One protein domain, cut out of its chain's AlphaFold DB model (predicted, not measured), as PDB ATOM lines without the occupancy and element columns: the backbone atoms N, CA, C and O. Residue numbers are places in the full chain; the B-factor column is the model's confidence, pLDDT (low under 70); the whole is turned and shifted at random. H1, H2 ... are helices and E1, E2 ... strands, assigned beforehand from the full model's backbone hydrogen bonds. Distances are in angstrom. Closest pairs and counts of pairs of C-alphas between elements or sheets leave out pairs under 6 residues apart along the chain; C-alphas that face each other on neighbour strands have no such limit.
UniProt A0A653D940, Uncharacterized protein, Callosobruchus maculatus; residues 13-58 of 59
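What this domain is: This is residues 13 to 58 of the 59 residues of an uncharacterized protein of Callosobruchus maculatus (UniProt A0A653D940). There is little regular structure here: a small hairpin, E1 and E2, with a short helix, H1, near E2, and a wide loop of unnamed residues 13 to 36, of which 19 to 25 stick out. The printed part has 46 residues, with E1, E2 and H1 along the chain; the sheet, E1 - E2, is antiparallel. The class is mixed, helices and strands, with only 14 residues in named elements. It is only just compact, close to loose, with a radius of gyration of the C-alphas of 11.3 A and spans of 27 by 24 by 13 A.

How they stand to each other: Look first at the hairpin of E1, residues 37 to 40, and E2, residues 43 to 46, antiparallel at 154 degrees; N 40 and O 43 are 2.8 A apart, within hydrogen-bond range. The closest C-alphas of E2 and H1, residues 51 to 56, are those of Ile 45 and Cys 51, 6.0 A apart. E1 and H1 are apart. In H1 every O i to N i+4 pair is within hydrogen-bond range.

Where its parts are: Find C-alpha 37 at (-81.518, -65.925, 69.384); E1 runs 9.6 A from there, and E2 runs 9.4 A. H1 runs 8.5 A to C-alpha 56 at (-73.899, -80.574, 70.612).

The domain as a whole: The C-alphas farthest apart, Lys 22 and Leu 41, are 29.9 A apart. The printed part has no cut, and both links are tight. Residues 18 to 26 have pLDDT under 70.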
ATOM      1  N   ASP A  13     -79.939 -67.175  60.198       80.25
ATOM      2  CA  ASP A  13     -78.586 -67.506  60.623       80.25
ATOM      3  C   ASP A  13     -78.314 -66.912  61.999       80.25
ATOM      4  O   ASP A  13     -78.488 -65.717  62.227       80.25
ATOM      5  N   MET A  14     -77.840 -67.743  62.921       83.12
ATOM      6  CA  MET A  14     -77.186 -67.272  64.135       83.12
ATOM      7  C   MET A  14     -75.686 -67.452  63.948       83.12
ATOM      8  O   MET A  14     -75.205 -68.569  63.754       83.12
ATOM      9  N   ILE A  15     -74.941 -66.353  64.015       79.00
ATOM     10  CA  ILE A  15     -73.483 -66.379  63.921       79.00
ATOM     11  C   ILE A  15     -72.930 -66.195  65.332       79.00
ATOM     12  O   ILE A  15     -73.285 -65.245  66.029       79.00
ATOM     13  N   VAL A  16     -72.062 -67.113  65.744       76.75
ATOM     14  CA  VAL A  16     -71.419 -67.100  67.061       76.75
ATOM     15  C   VAL A  16     -69.937 -66.796  66.857       76.75
ATOM     16  O   VAL A  16     -69.200 -67.636  66.343       76.75
ATOM     17  N   ASP A  17     -69.502 -65.592  67.233       72.06
ATOM     18  CA  ASP A  17     -68.082 -65.216  67.252       72.06
ATOM     19  C   ASP A  17     -67.486 -65.591  68.616       72.06
ATOM     20  O   ASP A  17     -67.879 -65.039  69.641       72.06
ATOM     21  N   ARG A  18     -66.576 -66.571  68.640       69.94
ATOM     22  CA  ARG A  18     -65.930 -67.056  69.875       69.94
ATOM     23  C   ARG A  18     -64.575 -66.413  70.161       69.94
ATOM     24  O   ARG A  18     -64.047 -66.615  71.248       69.94
ATOM     25  N   GLU A  19     -64.002 -65.688  69.203       65.62
ATOM     26  CA  GLU A  19     -62.664 -65.099  69.348       65.62
ATOM     27  C   GLU A  19     -62.703 -63.591  69.609       65.62
ATOM     28  O   GLU A  19     -61.746 -63.037  70.147       65.62
ATOM     29  N   HIS A  20     -63.813 -62.915  69.297       61.06
ATOM     30  CA  HIS A  20     -63.955 -61.479  69.512       61.06
ATOM     31  C   HIS A  20     -65.161 -61.157  70.402       61.06
ATOM     32  O   HIS A  20     -66.219 -60.752  69.930       61.06
ATOM     33  N   ASP A  21     -64.937 -61.187  71.718       59.00
ATOM     34  CA  ASP A  21     -65.843 -60.700  72.782       59.00
ATOM     35  C   ASP A  21     -66.204 -59.196  72.660       59.00
ATOM     36  O   ASP A  21     -66.917 -58.615  73.471       59.00
ATOM     37  N   LYS A  22     -65.703 -58.510  71.628       57.41
ATOM     38  CA  LYS A  22     -65.895 -57.079  71.410       57.41
ATOM     39  C   LYS A  22     -66.773 -56.827  70.208       57.41
ATOM     40  O   LYS A  22     -66.250 -56.408  69.185       57.41
ATOM     41  N   HIS A  23     -68.075 -57.069  70.370       63.75
ATOM     42  CA  HIS A  23     -69.185 -56.400  69.671       63.75
ATOM     43  C   HIS A  23     -68.890 -55.998  68.213       63.75
ATOM     44  O   HIS A  23     -69.219 -54.896  67.765       63.75
ATOM     45  N   ARG A  24     -68.206 -56.866  67.466       64.56
ATOM     46  CA  ARG A  24     -67.849 -56.600  66.085       64.56
ATOM     47  C   ARG A  24     -69.131 -56.886  65.343       64.56
ATOM     48  O   ARG A  24     -69.649 -57.991  65.470       64.56
ATOM     49  N   GLU A  25     -69.686 -55.880  64.673       59.47
ATOM     50  CA  GLU A  25     -70.913 -56.051  63.900       59.47
ATOM     51  C   GLU A  25     -70.768 -57.299  63.035       59.47
ATOM     52  O   GLU A  25     -69.944 -57.358  62.115       59.47
ATOM     53  N   ILE A  26     -71.518 -58.330  63.417       68.75
ATOM     54  CA  ILE A  26     -71.506 -59.609  62.744       68.75
ATOM     55  C   ILE A  26     -72.097 -59.338  61.370       68.75
ATOM     56  O   ILE A  26     -73.290 -59.065  61.229       68.75
ATOM     57  N   LYS A  27     -71.246 -59.370  60.345       71.06
ATOM     58  CA  LYS A  27     -71.710 -59.154  58.980       71.06
ATOM     59  C   LYS A  27     -72.521 -60.371  58.536       71.06
ATOM     60  O   LYS A  27     -72.032 -61.493  58.680       71.06
ATOM     61  N   PRO A  28     -73.724 -60.169  57.975       70.56
ATOM     62  CA  PRO A  28     -74.505 -61.263  57.423       70.56
ATOM     63  C   PRO A  28     -73.726 -61.958  56.307       70.56
ATOM     64  O   PRO A  28     -73.114 -61.311  55.451       70.56
ATOM     65  N   ILE A  29     -73.771 -63.290  56.296       71.00
ATOM     66  CA  ILE A  29     -73.241 -64.093  55.194       71.00
ATOM     67  C   ILE A  29     -74.327 -64.127  54.110       71.00
ATOM     68  O   ILE A  29     -75.182 -65.002  54.060       71.00
ATOM     69  N   GLY A  30     -74.336 -63.112  53.245       75.19
ATOM     70  CA  GLY A  30     -75.305 -62.998  52.152       75.19
ATOM     71  C   GLY A  30     -76.581 -62.238  52.529       75.19
ATOM     72  O   GLY A  30     -76.514 -61.186  53.157       75.19
ATOM     73  N   ARG A  31     -77.744 -62.716  52.062       78.81
ATOM     74  CA  ARG A  31     -79.059 -62.054  52.238       78.81
ATOM     75  C   ARG A  31     -79.905 -62.649  53.367       78.81
ATOM     76  O   ARG A  31     -81.061 -62.265  53.517       78.81
ATOM     77  N   CYS A  32     -79.369 -63.627  54.089       81.50
ATOM     78  CA  CYS A  32     -80.081 -64.296  55.167       81.50
ATOM     79  C   CYS A  32     -80.161 -63.376  56.389       81.50
ATOM     80  O   CYS A  32     -79.219 -62.642  56.695       81.50
ATOM     81  N   GLU A  33     -81.315 -63.392  57.055       83.12
ATOM     82  CA  GLU A  33     -81.536 -62.622  58.275       83.12
ATOM     83  C   GLU A  33     -80.651 -63.187  59.389       83.12
ATOM     84  O   GLU A  33     -80.701 -64.387  59.679       83.12
ATOM     85  N   VAL A  34     -79.840 -62.322  60.000       81.62
ATOM     86  CA  VAL A  34     -79.017 -62.689  61.153       81.62
ATOM     87  C   VAL A  34     -79.822 -62.461  62.421       81.62
ATOM     88  O   VAL A  34     -80.279 -61.349  62.681       81.62
ATOM     89  N   VAL A  35     -79.971 -63.509  63.222       83.06
ATOM     90  CA  VAL A  35     -80.671 -63.477  64.505       83.06
ATOM     91  C   VAL A  35     -79.705 -63.729  65.656       83.06
ATOM     92  O   VAL A  35     -78.782 -64.533  65.551       83.06
ATOM     93  N   GLN A  36     -79.924 -63.044  66.779       81.38
ATOM     94  CA  GLN A  36     -79.133 -63.251  68.001       81.38
ATOM     95  C   GLN A  36     -79.636 -64.418  68.852       81.38
ATOM     96  O   GLN A  36     -78.877 -64.977  69.637       81.38
ATOM     97  N   SER A  37     -80.906 -64.788  68.704       84.19
ATOM     98  CA  SER A  37     -81.518 -65.925  69.384       84.19
ATOM     99  C   SER A  37     -82.575 -66.576  68.498       84.19
ATOM    100  O   SER A  37     -83.166 -65.931  67.626       84.19
ATOM    101  N   PHE A  38     -82.809 -67.871  68.696       86.12
ATOM    102  CA  PHE A  38     -83.886 -68.606  68.039       86.12
ATOM    103  C   PHE A  38     -84.441 -69.692  68.955       86.12
ATOM    104  O   PHE A  38     -83.746 -70.219  69.816       86.12
ATOM    105  N   VAL A  39     -85.712 -70.044  68.767       86.56
ATOM    106  CA  VAL A  39     -86.319 -71.168  69.484       86.56
ATOM    107  C   VAL A  39     -86.123 -72.439  68.668       86.56
ATOM    108  O   VAL A  39     -86.572 -72.524  67.525       86.56
ATOM    109  N   TYR A  40     -85.490 -73.441  69.272       84.62
ATOM    110  CA  TYR A  40     -85.280 -74.758  68.689       84.62
ATOM    111  C   TYR A  40     -85.834 -75.840  69.608       84.62
ATOM    112  O   TYR A  40     -85.415 -75.966  70.756       84.62
ATOM    113  N   LEU A  41     -86.794 -76.625  69.106       85.94
ATOM    114  CA  LEU A  41     -87.420 -77.721  69.861       85.94
ATOM    115  C   LEU A  41     -87.894 -77.296  71.270       85.94
ATOM    116  O   LEU A  41     -87.719 -78.027  72.241       85.94
ATOM    117  N   GLY A  42     -88.463 -76.090  71.385       87.06
ATOM    118  CA  GLY A  42     -88.980 -75.550  72.649       87.06
ATOM    119  C   GLY A  42     -87.930 -74.948  73.587       87.06
ATOM    120  O   GLY A  42     -88.283 -74.529  74.685       87.06
ATOM    121  N   SER A  43     -86.664 -74.869  73.178       86.00
ATOM    122  CA  SER A  43     -85.607 -74.212  73.950       86.00
ATOM    123  C   SER A  43     -85.090 -72.981  73.221       86.00
ATOM    124  O   SER A  43     -84.952 -72.987  71.998       86.00
ATOM    125  N   LEU A  44     -84.865 -71.905  73.972       88.19
ATOM    126  CA  LEU A  44     -84.287 -70.680  73.441       88.19
ATOM    127  C   LEU A  44     -82.779 -70.887  73.320       88.19
ATOM    128  O   LEU A  44     -82.091 -70.967  74.329       88.19
ATOM    129  N   ILE A  45     -82.293 -70.959  72.087       86.69
ATOM    130  CA  ILE A  45     -80.871 -70.911  71.784       86.69
ATOM    131  C   ILE A  45     -80.516 -69.439  71.646       86.69
ATOM    132  O   ILE A  45     -80.989 -68.766  70.729       86.69
ATOM    133  N   ASP A  46     -79.725 -68.920  72.568       85.50
ATOM    134  CA  ASP A  46     -79.104 -67.606  72.453       85.50
ATOM    135  C   ASP A  46     -77.628 -67.749  72.047       85.50
ATOM    136  O   ASP A  46     -77.100 -68.855  71.951       85.50
ATOM    137  N   ASN A  47     -76.961 -66.642  71.743       77.88
ATOM    138  CA  ASN A  47     -75.563 -66.627  71.312       77.88
ATOM    139  C   ASN A  47     -74.550 -66.760  72.469       77.88
ATOM    140  O   ASN A  47     -73.358 -66.528  72.256       77.88
ATOM    141  N   SER A  48     -74.984 -67.119  73.683       79.25
ATOM    142  CA  SER A  48     -74.086 -67.358  74.810       79.25
ATOM    143  C   SER A  48     -73.158 -68.544  74.577       79.25
ATOM    144  O   SER A  48     -73.377 -69.429  73.747       79.25
ATOM    145  N   VAL A  49     -72.121 -68.612  75.409       73.25
ATOM    146  CA  VAL A  49     -71.147 -69.711  75.448       73.25
ATOM    147  C   VAL A  49     -71.826 -71.087  75.599       73.25
ATOM    148  O   VAL A  49     -71.314 -72.088  75.101       73.25
ATOM    149  N   SER A  50     -73.010 -71.150  76.221       78.56
ATOM    150  CA  SER A  50     -73.774 -72.394  76.399       78.56
ATOM    151  C   SER A  50     -74.411 -72.919  75.105       78.56
ATOM    152  O   SER A  50     -74.703 -74.116  75.022       78.56
ATOM    153  N   CYS A  51     -74.582 -72.069  74.086       82.25
ATOM    154  CA  CYS A  51     -75.143 -72.434  72.784       82.25
ATOM    155  C   CYS A  51     -74.458 -73.671  72.192       82.25
ATOM    156  O   CYS A  51     -75.114 -74.602  71.734       82.25
ATOM    157  N   GLU A  52     -73.127 -73.742  72.287       82.50
ATOM    158  CA  GLU A  52     -72.351 -74.891  71.812       82.50
ATOM    159  C   GLU A  52     -72.796 -76.204  72.443       82.50
ATOM    160  O   GLU A  52     -72.976 -77.213  71.762       82.50
ATOM    161  N   ASN A  53     -72.922 -76.184  73.764       84.94
ATOM    162  CA  ASN A  53     -73.214 -77.363  74.547       84.94
ATOM    163  C   ASN A  53     -74.666 -77.801  74.331       84.94
ATOM    164  O   ASN A  53     -74.963 -78.991  74.360       84.94
ATOM    165  N   GLU A  54     -75.560 -76.847  74.071       84.12
ATOM    166  CA  GLU A  54     -76.942 -77.135  73.724       84.12
ATOM    167  C   GLU A  54     -77.089 -77.723  72.315       84.12
ATOM    168  O   GLU A  54     -77.778 -78.729  72.155       84.12
ATOM    169  N   ILE A  55     -76.398 -77.172  71.314       84.62
ATOM    170  CA  ILE A  55     -76.417 -77.702  69.942       84.62
ATOM    171  C   ILE A  55     -75.750 -79.083  69.876       84.62
ATOM    172  O   ILE A  55     -76.324 -80.007  69.304       84.62
ATOM    173  N   ARG A  56     -74.596 -79.273  70.533       86.12
ATOM    174  CA  ARG A  56     -73.899 -80.574  70.612       86.12
ATOM    175  C   ARG A  56     -74.713 -81.684  71.270       86.12
ATOM    176  O   ARG A  56     -74.444 -82.849  71.027       86.12
ATOM    177  N   ARG A  57     -75.655 -81.344  72.153       84.69
ATOM    178  CA  ARG A  57     -76.546 -82.331  72.779       84.69
ATOM    179  C   ARG A  57     -77.699 -82.753  71.868       84.69
ATOM    180  O   ARG A  57     -78.371 -83.727  72.192       84.69
ATOM    181  N   ARG A  58     -77.979 -82.002  70.798       82.06
ATOM    182  CA  ARG A  58     -79.178 -82.161  69.959       82.06
ATOM    183  C   ARG A  58     -78.889 -82.627  68.528       82.06
ATOM    184  O   ARG A  58     -79.831 -83.057  67.867       82.06
TER     185      ARG A  58